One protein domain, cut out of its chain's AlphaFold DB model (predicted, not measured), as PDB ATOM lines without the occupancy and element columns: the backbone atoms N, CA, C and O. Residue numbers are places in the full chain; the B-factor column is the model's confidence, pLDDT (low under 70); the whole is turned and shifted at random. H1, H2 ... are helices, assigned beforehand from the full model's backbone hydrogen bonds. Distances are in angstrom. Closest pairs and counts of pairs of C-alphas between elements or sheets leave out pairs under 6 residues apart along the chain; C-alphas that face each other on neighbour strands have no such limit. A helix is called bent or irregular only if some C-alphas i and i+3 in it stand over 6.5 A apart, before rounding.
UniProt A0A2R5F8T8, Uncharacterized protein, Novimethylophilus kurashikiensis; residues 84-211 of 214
ATOM      1  N   TRP A  84      99.912  47.840 174.638       90.38
ATOM      2  CA  TRP A  84     100.644  47.595 175.878       90.38
ATOM      3  C   TRP A  84      99.766  47.709 177.117       90.38
ATOM      4  O   TRP A  84     100.034  47.044 178.121       90.38
ATOM      5  N   ALA A  85      98.730  48.548 177.060       90.06
ATOM      6  CA  ALA A  85      97.745  48.622 178.124       90.06
ATOM      7  C   ALA A  85      96.873  47.362 178.135       90.06
ATOM      8  O   ALA A  85      96.686  46.777 179.202       90.06
ATOM      9  N   ALA A  86      96.448  46.886 176.960       88.81
ATOM     10  CA  ALA A  86      95.715  45.630 176.829       88.81
ATOM     11  C   ALA A  86      96.471  44.463 177.482       88.81
ATOM     12  O   ALA A  86      95.910  43.742 178.300       88.81
ATOM     13  N   LEU A  87      97.773  44.334 177.213       87.25
ATOM     14  CA  LEU A  87      98.592  43.233 177.730       87.25
ATOM     15  C   LEU A  87      98.886  43.326 179.233       87.25
ATOM     16  O   LEU A  87      98.927  42.301 179.906       87.25
ATOM     17  N   ALA A  88      99.116  44.531 179.767       86.25
ATOM     18  CA  ALA A  88      99.798  44.665 181.058       86.25
ATOM     19  C   ALA A  88      99.190  45.672 182.037       86.25
ATOM     20  O   ALA A  88      99.579  45.690 183.205       86.25
ATOM     21  N   ALA A  89      98.270  46.537 181.602       86.88
ATOM     22  CA  ALA A  89      97.711  47.533 182.507       86.88
ATOM     23  C   ALA A  89      96.827  46.881 183.588       86.88
ATOM     24  O   ALA A  89      96.275  45.794 183.366       86.88
ATOM     25  N   PRO A  90      96.658  47.544 184.747       87.56
ATOM     26  CA  PRO A  90      95.643  47.167 185.724       87.56
ATOM     27  C   PRO A  90      94.246  47.157 185.097       87.56
ATOM     28  O   PRO A  90      93.966  47.954 184.203       87.56
ATOM     29  N   HIS A  91      93.349  46.316 185.612       83.75
ATOM     30  CA  HIS A  91      92.013  46.117 185.037       83.75
ATOM     31  C   HIS A  91      91.202  47.406 184.865       83.75
ATOM     32  O   HIS A  91      90.523  47.566 183.858       83.75
ATOM     33  N   ALA A  92      91.346  48.365 185.785       83.38
ATOM     34  CA  ALA A  92      90.691  49.670 185.689       83.38
ATOM     35  C   ALA A  92      91.004  50.416 184.377       83.38
ATOM     36  O   ALA A  92      90.154  51.139 183.871       83.38
ATOM     37  N   LYS A  93      92.196  50.205 183.801       86.38
ATOM     38  CA  LYS A  93      92.634  50.833 182.547       86.38
ATOM     39  C   LYS A  93      92.270  50.036 181.294       86.38
ATOM     40  O   LYS A  93      92.457  50.540 180.194       86.38
ATOM     41  N   LEU A  94      91.766  48.805 181.421       88.38
ATOM     42  CA  LEU A  94      91.357  48.018 180.250       88.38
ATOM     43  C   LEU A  94      90.112  48.600 179.582       88.38
ATOM     44  O   LEU A  94      89.984  48.518 178.364       88.38
ATOM     45  N   TRP A  95      89.256  49.266 180.356       87.06
ATOM     46  CA  TRP A  95      88.122  50.018 179.825       87.06
ATOM     47  C   TRP A  95      88.556  51.118 178.858       87.06
ATOM     48  O   TRP A  95      87.923  51.289 177.828       87.06
ATOM     49  N   GLU A  96      89.678  51.796 179.119       88.62
ATOM     50  CA  GLU A  96      90.213  52.816 178.208       88.62
ATOM     51  C   GLU A  96      90.602  52.215 176.847       88.62
ATOM     52  O   GLU A  96      90.409  52.853 175.817       88.62
ATOM     53  N   VAL A  97      91.097  50.970 176.824       88.69
ATOM     54  CA  VAL A  97      91.430  50.261 175.575       88.69
ATOM     55  C   VAL A  97      90.166  49.932 174.784       88.69
ATOM     56  O   VAL A  97      90.122  50.140 173.573       88.69
ATOM     57  N   ILE A  98      89.130  49.437 175.462       85.94
ATOM     58  CA  ILE A  98      87.852  49.097 174.830       85.94
ATOM     59  C   ILE A  98      87.146  50.358 174.314       85.94
ATOM     60  O   ILE A  98      86.671  50.368 173.181       85.94
ATOM     61  N   ASP A  99      87.159  51.441 175.095       85.75
ATOM     62  CA  ASP A  99      86.567  52.738 174.750       85.75
ATOM     63  C   ASP A  99      87.194  53.357 173.482       85.75
ATOM     64  O   ASP A  99      86.553  54.163 172.811       85.75
ATOM     65  N   VAL A 100      88.443  53.022 173.135       82.25
ATOM     66  CA  VAL A 100      89.071  53.453 171.868       82.25
ATOM     67  C   VAL A 100      88.487  52.699 170.669       82.25
ATOM     68  O   VAL A 100      88.408  53.244 169.571       82.25
ATOM     69  N   ILE A 101      88.070  51.452 170.869       77.50
ATOM     70  CA  ILE A 101      87.611  50.548 169.805       77.50
ATOM     71  C   ILE A 101      86.105  50.667 169.580       77.50
ATOM     72  O   ILE A 101      85.640  50.454 168.455       77.50
ATOM     73  N   PHE A 102      85.376  51.015 170.639       80.50
ATOM     74  CA  PHE A 102      83.939  51.270 170.660       80.50
ATOM     75  C   PHE A 102      83.655  52.627 171.329       80.50
ATOM     76  O   PHE A 102      83.055  52.686 172.408       80.50
ATOM     77  N   PRO A 103      84.115  53.743 170.733       81.50
ATOM     78  CA  PRO A 103      83.971  55.076 171.319       81.50
ATOM     79  C   PRO A 103      82.519  55.508 171.527       81.50
ATOM     80  O   PRO A 103      82.256  56.358 172.377       81.50
ATOM     81  N   GLU A 104      81.589  54.925 170.780       81.94
ATOM     82  CA  GLU A 104      80.152  55.133 170.903       81.94
ATOM     83  C   GLU A 104      79.529  54.421 172.115       81.94
ATOM     84  O   GLU A 104      78.427  54.777 172.516       81.94
ATOM     85  N   GLN A 105      80.238  53.470 172.737       82.75
ATOM     86  CA  GLN A 105      79.712  52.623 173.819       82.75
ATOM     87  C   GLN A 105      80.357  52.871 175.186       82.75
ATOM     88  O   GLN A 105      80.194  52.078 176.115       82.75
ATOM     89  N   LYS A 106      81.037  54.010 175.362       81.50
ATOM     90  CA  LYS A 106      81.727  54.374 176.618       81.50
ATOM     91  C   LYS A 106      80.832  54.309 177.852       81.50
ATOM     92  O   LYS A 106      81.319  54.112 178.959       81.50
ATOM     93  N   GLU A 107      79.525  54.481 177.692       83.25
ATOM     94  CA  GLU A 107      78.566  54.407 178.794       83.25
ATOM     95  C   GLU A 107      78.496  53.014 179.438       83.25
ATOM     96  O   GLU A 107      78.172  52.906 180.622       83.25
ATOM     97  N   TRP A 108      78.845  51.948 178.712       80.75
ATOM     98  CA  TRP A 108      78.784  50.573 179.218       80.75
ATOM     99  C   TRP A 108      79.800  50.291 180.310       80.75
ATOM    100  O   TRP A 108      79.532  49.495 181.207       80.75
ATOM    101  N   ARG A 109      80.925  51.016 180.330       81.00
ATOM    102  CA  ARG A 109      81.889  50.916 181.434       81.00
ATOM    103  C   ARG A 109      81.244  51.252 182.786       81.00
ATOM    104  O   ARG A 109      81.614  50.685 183.809       81.00
ATOM    105  N   ASN A 110      80.240  52.136 182.791       82.44
ATOM    106  CA  ASN A 110      79.540  52.555 184.006       82.44
ATOM    107  C   ASN A 110      78.548  51.487 184.503       82.44
ATOM    108  O   ASN A 110      78.047  51.593 185.618       82.44
ATOM    109  N   ARG A 111      78.270  50.455 183.693       81.62
ATOM    110  CA  ARG A 111      77.355  49.346 184.012       81.62
ATOM    111  C   ARG A 111      78.066  48.152 184.659       81.62
ATOM    112  O   ARG A 111      77.421  47.162 185.003       81.62
ATOM    113  N   GLY A 112      79.389  48.222 184.828       78.12
ATOM    114  CA  GLY A 112      80.182  47.172 185.468       78.12
ATOM    115  C   GLY A 112      80.081  45.833 184.732       78.12
ATOM    116  O   GLY A 112      80.451  45.734 183.565       78.12
ATOM    117  N   LEU A 113      79.579  44.799 185.418       73.62
ATOM    118  CA  LEU A 113      79.469  43.432 184.886       73.62
ATOM    119  C   LEU A 113      78.556  43.328 183.659       73.62
ATOM    120  O   LEU A 113      78.884  42.606 182.721       73.62
ATOM    121  N   LEU A 114      77.437  44.058 183.652       77.56
ATOM    122  CA  LEU A 114      76.519  44.087 182.507       77.56
ATOM    123  C   LEU A 114      77.215  44.678 181.273       77.56
ATOM    124  O   LEU A 114      77.106  44.113 180.187       77.56
ATOM    125  N   GLY A 115      78.062  45.690 181.500       80.75
ATOM    126  CA  GLY A 115      78.942  46.290 180.496       80.75
ATOM    127  C   GLY A 115      79.778  45.265 179.741       80.75
ATOM    128  O   GLY A 115      79.893  45.320 178.520       80.75
ATOM    129  N   ILE A 116      80.343  44.288 180.458       77.00
ATOM    130  CA  ILE A 116      81.161  43.224 179.860       77.00
ATOM    131  C   ILE A 116      80.315  42.353 178.921       77.00
ATOM    132  O   ILE A 116      80.775  41.989 177.842       77.00
ATOM    133  N   GLN A 117      79.075  42.030 179.289       75.81
ATOM    134  CA  GLN A 117      78.187  41.232 178.434       75.81
ATOM    135  C   GLN A 117      77.819  41.978 177.150       75.81
ATOM    136  O   GLN A 117      77.831  41.398 176.066       75.81
ATOM    137  N   GLU A 118      77.538  43.271 177.269       80.69
ATOM    138  CA  GLU A 118      77.189  44.130 176.139       80.69
ATOM    139  C   GLU A 118      78.383  44.264 175.180       80.69
ATOM    140  O   GLU A 118      78.231  44.092 173.967       80.69
ATOM    141  N   TYR A 119      79.598  44.422 175.717       78.25
ATOM    142  CA  TYR A 119      80.818  44.378 174.913       78.25
ATOM    143  C   TYR A 119      81.041  43.030 174.229       78.25
ATOM    144  O   TYR A 119      81.448  43.031 173.072       78.25
ATOM    145  N   ALA A 120      80.745  41.901 174.881       75.44
ATOM    146  CA  ALA A 120      80.886  40.570 174.282       75.44
ATOM    147  C   ALA A 120      80.087  40.458 172.976       75.44
ATOM    148  O   ALA A 120      80.642  40.151 171.921       75.44
ATOM    149  N   ILE A 121      78.803  40.820 173.037       75.88
ATOM    150  CA  ILE A 121      77.888  40.789 171.889       75.88
ATOM    151  C   ILE A 121      78.398  41.703 170.769       75.88
ATOM    152  O   ILE A 121      78.295  41.374 169.587       75.88
ATOM    153  N   HIS A 122      78.950  42.864 171.118       78.50
ATOM    154  CA  HIS A 122      79.460  43.814 170.134       78.50
ATOM    155  C   HIS A 122      80.804  43.408 169.527       78.50
ATOM    156  O   HIS A 122      81.003  43.616 168.329       78.50
ATOM    157  N   PHE A 123      81.702  42.795 170.300       76.44
ATOM    158  CA  PHE A 123      82.925  42.190 169.775       76.44
ATOM    159  C   PHE A 123      82.595  41.054 168.811       76.44
ATOM    160  O   PHE A 123      83.132  41.042 167.707       76.44
ATOM    161  N   GLU A 124      81.670  40.164 169.173       75.06
ATOM    162  CA  GLU A 124      81.199  39.098 168.286       75.06
ATOM    163  C   GLU A 124      80.632  39.678 166.988       75.06
ATOM    164  O   GLU A 124      81.101  39.324 165.916       75.06
ATOM    165  N   ARG A 125      79.720  40.656 167.055       76.56
ATOM    166  CA  ARG A 125      79.148  41.297 165.852       76.56
ATOM    167  C   ARG A 125      80.173  42.024 164.983       76.56
ATOM    168  O   ARG A 125      80.001  42.100 163.772       76.56
ATOM    169  N   LYS A 126      81.212  42.609 165.585       75.12
ATOM    170  CA  LYS A 126      82.272  43.313 164.848       75.12
ATOM    171  C   LYS A 126      83.249  42.343 164.185       75.12
ATOM    172  O   LYS A 126      83.820  42.683 163.152       75.12
ATOM    173  N   LEU A 127      83.467  41.174 164.788       73.06
ATOM    174  CA  LEU A 127      84.453  40.183 164.346       73.06
ATOM    175  C   LEU A 127      83.864  39.023 163.563       73.06
ATOM    176  O   LEU A 127      84.626  38.276 162.962       73.06
ATOM    177  N   LEU A 128      82.551  38.835 163.597       73.12
ATOM    178  CA  LEU A 128      81.872  37.723 162.958       73.12
ATOM    179  C   LEU A 128      80.661  38.266 162.199       73.12
ATOM    180  O   LEU A 128      79.739  38.804 162.816       73.12
ATOM    181  N   PRO A 129      80.651  38.132 160.863       70.19
ATOM    182  CA  PRO A 129      79.466  38.392 160.062       70.19
ATOM    183  C   PRO A 129      78.262  37.582 160.580       70.19
ATOM    184  O   PRO A 129      78.427  36.482 161.110       70.19
ATOM    185  N   GLU A 130      77.037  38.104 160.442       72.06
ATOM    186  CA  GLU A 130      75.839  37.499 161.060       72.06
ATOM    187  C   GLU A 130      75.600  36.034 160.648       72.06
ATOM    188  O   GLU A 130      75.065  35.248 161.431       72.06
ATOM    189  N   ASN A 131      76.055  35.636 159.458       69.25
ATOM    190  CA  ASN A 131      76.002  34.260 158.956       69.25
ATOM    191  C   ASN A 131      76.845  33.263 159.770       69.25
ATOM    192  O   ASN A 131      76.561  32.070 159.716       69.25
ATOM    193  N   TYR A 132      77.823  33.721 160.556       67.75
ATOM    194  CA  TYR A 132      78.624  32.861 161.433       67.75
ATOM    195  C   TYR A 132      77.969  32.600 162.785       67.75
ATOM    196  O   TYR A 132      78.444  31.751 163.532       67.75
ATOM    197  N   LYS A 133      76.870  33.285 163.123       64.06
ATOM    198  CA  LYS A 133      76.236  33.159 164.442       64.06
ATOM    199  C   LYS A 133      75.748  31.733 164.723       64.06
ATOM    200  O   LYS A 133      75.984  31.205 165.803       64.06
ATOM    201  N   ALA A 134      75.168  31.081 163.713       61.38
ATOM    202  CA  ALA A 134      74.784  29.670 163.787       61.38
ATOM    203  C   ALA A 134      76.002  28.731 163.900       61.38
ATOM    204  O   ALA A 134      75.915  27.675 164.522       61.38
ATOM    205  N   GLU A 135      77.140  29.122 163.324       60.22
ATOM    206  CA  GLU A 135      78.402  28.381 163.397       60.22
ATOM    207  C   GLU A 135      79.035  28.496 164.794       60.22
ATOM    208  O   GLU A 135      79.503  27.494 165.316       60.22
ATOM    209  N   ILE A 136      78.972  29.661 165.454       60.19
ATOM    210  CA  ILE A 136      79.419  29.845 166.852       60.19
ATOM    211  C   ILE A 136      78.619  28.940 167.798       60.19
ATOM    212  O   ILE A 136      79.210  28.202 168.589       60.19
ATOM    213  N   ASP A 137      77.286  28.964 167.683       58.03
ATOM    214  CA  ASP A 137      76.393  28.152 168.516       58.03
ATOM    215  C   ASP A 137      76.620  26.648 168.281       58.03
ATOM    216  O   ASP A 137      76.577  25.858 169.222       58.03
ATOM    217  N   TYR A 138      76.925  26.236 167.048       57.00
ATOM    218  CA  TYR A 138      77.236  24.845 166.711       57.00
ATOM    219  C   TYR A 138      78.632  24.408 167.197       57.00
ATOM    220  O   TYR A 138      78.773  23.341 167.800       57.00
ATOM    221  N   ILE A 139      79.655  25.245 167.000       55.00
ATOM    222  CA  ILE A 139      81.051  24.969 167.373       55.00
ATOM    223  C   ILE A 139      81.197  24.857 168.895       55.00
ATOM    224  O   ILE A 139      81.863  23.936 169.366       55.00
ATOM    225  N   ALA A 140      80.510  25.703 169.673       53.84
ATOM    226  CA  ALA A 140      80.505  25.632 171.139       53.84
ATOM    227  C   ALA A 140      79.961  24.296 171.692       53.84
ATOM    228  O   ALA A 140      80.292  23.911 172.814       53.84
ATOM    229  N   HIS A 141      79.155  23.571 170.905       53.28
ATOM    230  CA  HIS A 141      78.513  22.315 171.308       53.28
ATOM    231  C   HIS A 141      79.098  21.066 170.620       53.28
ATOM    232  O   HIS A 141      78.769  19.944 171.013       53.28
ATOM    233  N   SER A 142      79.985  21.220 169.629       50.41
ATOM    234  CA  SER A 142      80.585  20.104 168.889       50.41
ATOM    235  C   SER A 142      82.015  19.811 169.372       50.41
ATOM    236  O   SER A 142      82.905  20.646 169.287       50.41
ATOM    237  N   LYS A 143      82.264  18.599 169.887       47.41
ATOM    238  CA  LYS A 143      83.570  18.154 170.433       47.41
ATOM    239  C   LYS A 143      84.642  17.834 169.366       47.41
ATOM    240  O   LYS A 143      85.561  17.069 169.645       47.41
ATOM    241  N   GLY A 144      84.500  18.332 168.139       43.97
ATOM    242  CA  GLY A 144      85.415  18.047 167.025       43.97
ATOM    243  C   GLY A 144      86.368  19.208 166.751       43.97
ATOM    244  O   GLY A 144      86.048  20.343 167.084       43.97
ATOM    245  N   GLU A 145      87.513  18.925 166.123       48.38
ATOM    246  CA  GLU A 145      88.522  19.884 165.631       48.38
ATOM    247  C   GLU A 145      87.952  20.867 164.583       48.38
ATOM    248  O   GLU A 145      88.344  20.875 163.415       48.38
ATOM    249  N   GLN A 146      86.973  21.689 164.952       56.12
ATOM    250  CA  GLN A 146      86.418  22.682 164.049       56.12
ATOM    251  C   GLN A 146      87.252  23.958 164.084       56.12
ATOM    252  O   GLN A 146      87.634  24.479 165.133       56.12
ATOM    253  N   ARG A 147      87.556  24.449 162.880       64.88
ATOM    254  CA  ARG A 147      88.282  25.695 162.656       64.88
ATOM    255  C   ARG A 147      87.466  26.845 163.239       64.88
ATOM    256  O   ARG A 147      86.304  27.018 162.893       64.88
ATOM    257  N   ASN A 148      88.095  27.625 164.111       78.56
ATOM    258  CA  ASN A 148      87.486  28.779 164.761       78.56
ATOM    259  C   ASN A 148      86.859  29.745 163.729       78.56
ATOM    260  O   ASN A 148      87.525  30.140 162.771       78.56
ATOM    261  N   ALA A 149      85.600  30.145 163.932       78.75
ATOM    262  CA  ALA A 149      84.846  31.001 163.009       78.75
ATOM    263  C   ALA A 149      85.522  32.354 162.748       78.75
ATOM    264  O   ALA A 149      85.486  32.841 161.620       78.75
ATOM    265  N   VAL A 150      86.197  32.939 163.748       80.06
ATOM    266  CA  VAL A 150      86.923  34.214 163.584       80.06
ATOM    267  C   VAL A 150      88.064  34.032 162.589       80.06
ATOM    268  O   VAL A 150      88.257  34.847 161.688       80.06
ATOM    269  N   TYR A 151      88.790  32.921 162.708       80.31
ATOM    270  CA  TYR A 151      89.852  32.563 161.777       80.31
ATOM    271  C   TYR A 151      89.307  32.247 160.373       80.31
ATOM    272  O   TYR A 151      89.881  32.673 159.372       80.31
ATOM    273  N   LEU A 152      88.175  31.545 160.274       80.56
ATOM    274  CA  LEU A 152      87.527  31.276 158.987       80.56
ATOM    275  C   LEU A 152      87.097  32.570 158.287       80.56
ATOM    276  O   LEU A 152      87.416  32.748 157.114       80.56
ATOM    277  N   ALA A 153      86.438  33.486 158.997       81.06
ATOM    278  CA  ALA A 153      86.044  34.783 158.452       81.06
ATOM    279  C   ALA A 153      87.269  35.612 158.020       81.06
ATOM    280  O   ALA A 153      87.267  36.217 156.947       81.06
ATOM    281  N   TYR A 154      88.357  35.577 158.799       83.38
ATOM    282  CA  TYR A 154      89.627  36.198 158.420       83.38
ATOM    283  C   TYR A 154      90.227  35.593 157.142       83.38
ATOM    284  O   TYR A 154      90.544  36.325 156.207       83.38
ATOM    285  N   SER A 155      90.357  34.265 157.066       81.19
ATOM    286  CA  SER A 155      90.968  33.574 155.913       81.19
ATOM    287  C   SER A 155      90.195  33.770 154.604       81.19
ATOM    288  O   SER A 155      90.780  33.696 153.526       81.19
ATOM    289  N   ARG A 156      88.893  34.069 154.690       84.88
ATOM    290  CA  ARG A 156      88.040  34.436 153.550       84.88
ATOM    291  C   ARG A 156      88.076  35.931 153.210       84.88
ATOM    292  O   ARG A 156      87.467  36.343 152.228       84.88
ATOM    293  N   GLY A 157      88.785  36.743 153.994       83.50
ATOM    294  CA  GLY A 157      88.858  38.197 153.827       83.50
ATOM    295  C   GLY A 157      87.589  38.940 154.254       83.50
ATOM    296  O   GLY A 157      87.444  40.118 153.941       83.50
ATOM    297  N   GLU A 158      86.678  38.275 154.965       83.94
ATOM    298  CA  GLU A 158      85.400  38.841 155.415       83.94
ATOM    299  C   GLU A 158      85.579  39.728 156.654       83.94
ATOM    300  O   GLU A 158      84.792  40.640 156.899       83.94
ATOM    301  N   VAL A 159      86.646  39.487 157.425       80.94
ATOM    302  CA  VAL A 159      86.990  40.245 158.631       80.94
ATOM    303  C   VAL A 159      88.441  40.689 158.559       80.94
ATOM    304  O   VAL A 159      89.348  39.901 158.294       80.94
ATOM    305  N   LYS A 160      88.676  41.969 158.851       82.00
ATOM    306  CA  LYS A 160      90.022  42.530 158.943       82.00
ATOM    307  C   LYS A 160      90.482  42.546 160.396       82.00
ATOM    308  O   LYS A 160      89.907  43.250 161.223       82.00
ATOM    309  N   ILE A 161      91.556  41.824 160.693       80.38
ATOM    310  CA  ILE A 161      92.192  41.858 162.013       80.38
ATOM    311  C   ILE A 161      93.231  42.975 162.015       80.38
ATOM    312  O   ILE A 161      94.260  42.890 161.348       80.38
ATOM    313  N   THR A 162      92.936  44.055 162.733       80.44
ATOM    314  CA  THR A 162      93.842  45.197 162.897       80.44
ATOM    315  C   THR A 162      94.448  45.213 164.307       80.44
ATOM    316  O   THR A 162      93.918  44.554 165.206       80.44
ATOM    317  N   PRO A 163      95.535  45.969 164.552       79.81
ATOM    318  CA  PRO A 163      96.105  46.103 165.895       79.81
ATOM    319  C   PRO A 163      95.093  46.587 166.948       79.81
ATOM    320  O   PRO A 163      95.148  46.140 168.093       79.81
ATOM    321  N   GLU A 164      94.141  47.446 166.567       83.19
ATOM    322  CA  GLU A 164      93.034  47.911 167.415       83.19
ATOM    323  C   GLU A 164      92.158  46.745 167.852       83.19
ATOM    324  O   GLU A 164      91.952  46.551 169.046       83.19
ATOM    325  N   VAL A 165      91.698  45.932 166.899       82.62
ATOM    326  CA  VAL A 165      90.910  44.727 167.182       82.62
ATOM    327  C   VAL A 165      91.653  43.815 168.156       82.62
ATOM    328  O   VAL A 165      91.063  43.358 169.135       82.62
ATOM    329  N   VAL A 166      92.955  43.621 167.943       84.44
ATOM    330  CA  VAL A 166      93.782  42.771 168.805       84.44
ATOM    331  C   VAL A 166      93.865  43.303 170.226       84.44
ATOM    332  O   VAL A 166      93.612  42.563 171.178       84.44
ATOM    333  N   ALA A 167      94.179  44.589 170.385       87.75
ATOM    334  CA  ALA A 167      94.220  45.219 171.698       87.75
ATOM    335  C   ALA A 167      92.861  45.112 172.410       87.75
ATOM    336  O   ALA A 167      92.814  44.847 173.611       87.75
ATOM    337  N   GLY A 168      91.761  45.247 171.669       87.81
ATOM    338  CA  GLY A 168      90.409  45.114 172.200       87.81
ATOM    339  C   GLY A 168      90.082  43.733 172.708       87.81
ATOM    340  O   GLY A 168      89.638  43.606 173.842       87.81
ATOM    341  N   VAL A 169      90.321  42.710 171.891       86.19
ATOM    342  CA  VAL A 169      90.035  41.321 172.264       86.19
ATOM    343  C   VAL A 169      90.879  40.909 173.469       86.19
ATOM    344  O   VAL A 169      90.348  40.298 174.390       86.19
ATOM    345  N   ILE A 170      92.156  41.310 173.535       88.81
ATOM    346  CA  ILE A 170      93.009  41.060 174.710       88.81
ATOM    347  C   ILE A 170      92.452  41.771 175.953       88.81
ATOM    348  O   ILE A 170      92.348  41.161 177.018       88.81
ATOM    349  N   ALA A 171      92.092  43.053 175.841       89.38
ATOM    350  CA  ALA A 171      91.542  43.812 176.962       89.38
ATOM    351  C   ALA A 171      90.209  43.224 177.450       89.38
ATOM    352  O   ALA A 171      90.014  43.059 178.655       89.38
ATOM    353  N   PHE A 172      89.329  42.857 176.520       87.44
ATOM    354  CA  PHE A 172      88.054  42.207 176.789       87.44
ATOM    355  C   PHE A 172      88.243  40.846 177.467       87.44
ATOM    356  O   PHE A 172      87.668  40.611 178.526       87.44
ATOM    357  N   TRP A 173      89.126  39.997 176.936       88.00
ATOM    358  CA  TRP A 173      89.459  38.701 177.525       88.00
ATOM    359  C   TRP A 173      89.948  38.826 178.971       88.00
ATOM    360  O   TRP A 173      89.458  38.138 179.870       88.00
ATOM    361  N   ARG A 174      90.844  39.784 179.236       88.69
ATOM    362  CA  ARG A 174      91.311  40.058 180.598       88.69
ATOM    363  C   ARG A 174      90.189  40.557 181.510       88.69
ATOM    364  O   ARG A 174      90.167  40.169 182.673       88.69
ATOM    365  N   LEU A 175      89.244  41.363 181.021       86.00
ATOM    366  CA  LEU A 175      88.074  41.759 181.816       86.00
ATOM    367  C   LEU A 175      87.146  40.569 182.105       86.00
ATOM    368  O   LEU A 175      86.708  40.420 183.243       86.00
ATOM    369  N   CYS A 176      86.899  39.689 181.131       83.31
ATOM    370  CA  CYS A 176      86.113  38.465 181.322       83.31
ATOM    371  C   CYS A 176      86.731  37.517 182.357       83.31
ATOM    372  O   CYS A 176      86.007  36.937 183.167       83.31
ATOM    373  N   SER A 177      88.065  37.416 182.406       82.00
ATOM    374  CA  SER A 177      88.760  36.578 183.397       82.00
ATOM    375  C   SER A 177      88.493  36.976 184.856       82.00
ATOM    376  O   SER A 177      88.672  36.161 185.757       82.00
ATOM    377  N   LEU A 178      88.022  38.204 185.109       75.88
ATOM    378  CA  LEU A 178      87.686  38.668 186.458       75.88
ATOM    379  C   LEU A 178      86.340  38.165 186.958       75.88
ATOM    380  O   LEU A 178      86.095  38.161 188.162       75.88
ATOM    381  N   VAL A 179      85.446  37.831 186.035       72.56
ATOM    382  CA  VAL A 179      84.023  37.665 186.333       72.56
ATOM    383  C   VAL A 179      83.540  36.251 186.043       72.56
ATOM    384  O   VAL A 179      82.409  35.937 186.405       72.56
ATOM    385  N   ILE A 180      84.386  35.402 185.429       66.94
ATOM    386  CA  ILE A 180      84.151  34.008 184.977       66.94
ATOM    387  C   ILE A 180      83.021  33.893 183.930       66.94
ATOM    388  O   ILE A 180      83.030  33.023 183.062       66.94
ATOM    389  N   PHE A 181      82.073  34.822 183.950       63.62
ATOM    390  CA  PHE A 181      81.012  35.002 182.986       63.62
ATOM    391  C   PHE A 181      81.581  35.383 181.609       63.62
ATOM    392  O   PHE A 181      82.440  36.259 181.505       63.62
ATOM    393  N   ASN A 182      81.092  34.732 180.548       65.38
ATOM    394  CA  ASN A 182      81.547  34.888 179.156       65.38
ATOM    395  C   ASN A 182      83.015  34.516 178.877       65.38
ATOM    396  O   ASN A 182      83.530  34.849 177.808       65.38
ATOM    397  N   MET A 183      83.688  33.798 179.785       73.38
ATOM    398  CA  MET A 183      85.072  33.358 179.567       73.38
ATOM    399  C   MET A 183      85.202  32.473 178.318       73.38
ATOM    400  O   MET A 183      86.110  32.690 177.530       73.38
ATOM    401  N   LEU A 184      84.232  31.584 178.062       72.69
ATOM    402  CA  LEU A 184      84.212  30.737 176.861       72.69
ATOM    403  C   LEU A 184      84.150  31.549 175.559       72.69
ATOM    404  O   LEU A 184      84.924  31.281 174.644       72.69
ATOM    405  N   SER A 185      83.279  32.562 175.476       70.06
ATOM    406  CA  SER A 185      83.210  33.447 174.301       70.06
ATOM    407  C   SER A 185      84.503  34.241 174.129       70.06
ATOM    408  O   SER A 185      85.018  34.362 173.020       70.06
ATOM    409  N   ALA A 186      85.063  34.764 175.220       75.06
ATOM    410  CA  ALA A 186      86.308  35.519 175.170       75.06
ATOM    411  C   ALA A 186      87.508  34.648 174.754       75.06
ATOM    412  O   ALA A 186      88.305  35.077 173.920       75.06
ATOM    413  N   ASP A 187      87.618  33.431 175.292       78.56
ATOM    414  CA  ASP A 187      88.630  32.439 174.913       78.56
ATOM    415  C   ASP A 187      88.487  32.052 173.441       78.56
ATOM    416  O   ASP A 187      89.476  31.983 172.710       78.56
ATOM    417  N   TYR A 188      87.249  31.859 172.980       77.25
ATOM    418  CA  TYR A 188      86.952  31.552 171.588       77.25
ATOM    419  C   TYR A 188      87.397  32.676 170.645       77.25
ATOM    420  O   TYR A 188      88.112  32.418 169.674       77.25
ATOM    421  N   LEU A 189      87.035  33.930 170.937       76.62
ATOM    422  CA  LEU A 189      87.459  35.087 170.143       76.62
ATOM    423  C   LEU A 189      88.987  35.232 170.132       76.62
ATOM    424  O   LEU A 189      89.581  35.443 169.072       76.62
ATOM    425  N   LEU A 190      89.629  35.086 171.297       80.62
ATOM    426  CA  LEU A 190      91.081  35.180 171.429       80.62
ATOM    427  C   LEU A 190      91.789  34.072 170.641       80.62
ATOM    428  O   LEU A 190      92.712  34.370 169.888       80.62
ATOM    429  N   SER A 191      91.346  32.819 170.753       81.00
ATOM    430  CA  SER A 191      91.928  31.677 170.035       81.00
ATOM    431  C   SER A 191      91.880  31.868 168.516       81.00
ATOM    432  O   SER A 191      92.901  31.735 167.837       81.00
ATOM    433  N   GLY A 192      90.725  32.261 167.974       77.00
ATOM    434  CA  GLY A 192      90.572  32.499 166.539       77.00
ATOM    435  C   GLY A 192      91.426  33.647 166.030       77.00
ATOM    436  O   GLY A 192      92.043  33.552 164.967       77.00
ATOM    437  N   MET A 193      91.519  34.710 166.825       82.00
ATOM    438  CA  MET A 193      92.402  35.825 166.528       82.00
ATOM    439  C   MET A 193      93.873  35.403 166.555       82.00
ATOM    440  O   MET A 193      94.610  35.768 165.648       82.00
ATOM    441  N   MET A 194      94.311  34.612 167.537       79.50
ATOM    442  CA  MET A 194      95.694  34.129 167.617       79.50
ATOM    443  C   MET A 194      96.076  33.274 166.404       79.50
ATOM    444  O   MET A 194      97.159  33.464 165.851       79.50
ATOM    445  N   HIS A 195      95.176  32.406 165.931       78.38
ATOM    446  CA  HIS A 195      95.394  31.648 164.694       78.38
ATOM    447  C   HIS A 195      95.548  32.572 163.481       78.38
ATOM    448  O   HIS A 195      96.463  32.416 162.678       78.38
ATOM    449  N   ALA A 196      94.693  33.585 163.372       77.50
ATOM    450  CA  ALA A 196      94.761  34.535 162.273       77.50
ATOM    451  C   ALA A 196      95.992  35.459 162.342       77.50
ATOM    452  O   ALA A 196      96.538  35.831 161.308       77.50
ATOM    453  N   LEU A 197      96.470  35.803 163.543       75.50
ATOM    454  CA  LEU A 197      97.722  36.541 163.734       75.50
ATOM    455  C   LEU A 197      98.941  35.716 163.317       75.50
ATOM    456  O   LEU A 197      99.872  36.278 162.737       75.50
ATOM    457  N   TYR A 198      98.928  34.412 163.606       73.56
ATOM    458  CA  TYR A 198      99.978  33.483 163.200       73.56
ATOM    459  C   TYR A 198     100.058  33.367 161.672       73.56
ATOM    460  O   TYR A 198     101.125  33.582 161.098       73.56
ATOM    461  N   ASP A 199      98.923  33.127 161.012       73.19
ATOM    462  CA  ASP A 199      98.859  32.967 159.555       73.19
ATOM    463  C   ASP A 199      99.069  34.285 158.802       73.19
ATOM    464  O   ASP A 199      99.770  34.337 157.791       73.19
ATOM    465  N   GLY A 200      98.478  35.369 159.302       61.25
ATOM    466  CA  GLY A 200      98.518  36.686 158.678       61.25
ATOM    467  C   GLY A 200      99.817  37.459 158.878       61.25
ATOM    468  O   GLY A 200      99.962  38.540 158.311       61.25
ATOM    469  N   GLN A 201     100.732  36.959 159.721       61.69
ATOM    470  CA  GLN A 201     101.971  37.643 160.126       61.69
ATOM    471  C   GLN A 201     101.752  39.099 160.590       61.69
ATOM    472  O   GLN A 201     102.629  39.952 160.448       61.69
ATOM    473  N   ILE A 202     100.571  39.397 161.143       56.09
ATOM    474  CA  ILE A 202     100.107  40.767 161.433       56.09
ATOM    475  C   ILE A 202     100.988  41.436 162.500       56.09
ATOM    476  O   ILE A 202     101.232  42.641 162.458       56.09
ATOM    477  N   PHE A 203     101.534  40.634 163.415       54.09
ATOM    478  CA  PHE A 203     102.732  40.977 164.170       54.09
ATOM    479  C   PHE A 203     103.862  40.137 163.596       54.09
ATOM    480  O   PHE A 203     103.717  38.918 163.513       54.09
ATOM    481  N   ALA A 204     104.963  40.777 163.191       46.56
ATOM    482  CA  ALA A 204     106.109  40.111 162.578       46.56
ATOM    483  C   ALA A 204     106.397  38.745 163.245       46.56
ATOM    484  O   ALA A 204     106.394  38.683 164.479       46.56
ATOM    485  N   PRO A 205     106.708  37.669 162.494       41.03
ATOM    486  CA  PRO A 205     106.821  36.291 163.006       41.03
ATOM    487  C   PRO A 205     107.666  36.120 164.285       41.03
ATOM    488  O   PRO A 205     107.458  35.198 165.072       41.03
ATOM    489  N   LYS A 206     108.603  37.042 164.534       37.88
ATOM    490  CA  LYS A 206     109.484  37.066 165.710       37.88
ATOM    491  C   LYS A 206     108.797  37.481 167.015       37.88
ATOM    492  O   LYS A 206     109.309  37.144 168.075       37.88
ATOM    493  N   LEU A 207     107.667  38.186 166.968       39.59
ATOM    494  CA  LEU A 207     106.867  38.524 168.152       39.59
ATOM    495  C   LEU A 207     106.116  37.304 168.691       39.59
ATOM    496  O   LEU A 207     106.017  37.135 169.897       39.59
ATOM    497  N   ILE A 208     105.644  36.425 167.811       39.09
ATOM    498  CA  ILE A 208     104.933  35.207 168.209       39.09
ATOM    499  C   ILE A 208     105.941  34.104 168.582       39.09
ATOM    500  O   ILE A 208     105.785  33.449 169.611       39.09
ATOM    501  N   SER A 209     107.048  33.967 167.834       34.19
ATOM    502  CA  SER A 209     108.078  32.957 168.137       34.19
ATOM    503  C   SER A 209     108.906  33.262 169.395       34.19
ATOM    504  O   SER A 209     109.465  32.340 169.982       34.19
ATOM    505  N   ALA A 210     109.032  34.530 169.805       35.84
ATOM    506  CA  ALA A 210     109.804  34.903 170.995       35.84
ATOM    507  C   ALA A 210     109.046  34.692 172.314       35.84
ATOM    508  O   ALA A 210     109.683  34.665 173.366       35.84
ATOM    509  N   TYR A 211     107.718  34.542 172.263       37.47
ATOM    510  CA  TYR A 211     106.868  34.519 173.456       37.47
ATOM    511  C   TYR A 211     106.136  33.208 173.707       37.47
ATOM    512  O   TYR A 211     105.466  33.116 174.729       37.47
TER     513      TYR A 211
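This is residues 84 to 211 of the 214 residues of an uncharacterized protein of Novimethylophilus kurashikiensis (UniProt A0A2R5F8T8). The longest helix, H8, and H7 make an antiparallel hairpin through the middle of a body of helices; on one side H2, H3 and H4 fold back and forth to make a loose ring of four with H7, and on the other H6 packs along H8, with H5 beyond it. Short H1 packs on H2 and H7, and short H9 lies past the far end of H8. The 128 printed residues have nine named helices, H1 to H9 in chain order, and no named strand; the class is all helix. The whole is compact, with a radius of gyration of the C-alphas of 14.4 A and spans of 37 by 35 by 25 A.

Find C-alpha 183 at (85.072, 33.358, 179.567); from there H8 runs 25.1 A to residue 200. H7 is residues 163 to 176, 19.9 A, and H4 is residues 113 to 127, 21.4 A. H2 is residues 91 to 101, 16.5 A, neither bent nor irregular, but only just: C-alphas 92 and 95 are 6.4 A apart. H3, residues 103 to 111, is irregular, with C-alphas 104 and 107 8.1 A apart; H5, residues 130 to 139, only just so, with C-alphas 131 and 134 6.8 A apart. H6 is residues 149 to 155. H1, residues 84 to 88, begins at C-alpha 84, (100.644, 47.595, 175.878); H9, residues 205 to 209, ends at C-alpha 209, (108.078, 32.957, 168.137).

Begin at the hairpin of H8 and the hub, H7: they touch at a shallow tilt of 25 degrees, opposite ways, closest at the C-alphas of Trp 173 and Ala 186, 5.1 A. With H4 they form an up-and-down bundle, each helix running against the one before; H4 and H8 only just touch, with 3 pairs of C-alphas within 8 A, closest at Ala 120 and Ala 186, 7.5 A. H7 touches H2, closest at the C-alphas of Leu 94 and Ala 171, 5.3 A. The hairpin of H3 and H4 touches closest at the C-alphas of Trp 108 and Gly 115, 4.5 A. H6 touches residues 189 to 196 of H8, closest at the C-alphas of Tyr 151 and Gly 192, 4.8 A. H1 and H9 are apart. Every O i to N i+4 pair is within hydrogen-bond range in H1, H4, H6, H7, H8 and H9; H2 has 3 of 7, with 6 of 8 O i to N i+3 pairs, H3 0 of 5, with 4 of 6, and H5 4 of 6.

The C-alphas farthest apart, those of Arg 111 and Lys 206, are 39.0 A apart. The printed part has no cut and no long link. Look for pLDDT under 70 at residues 131 to 147, 180 to 182 and 200 to 211.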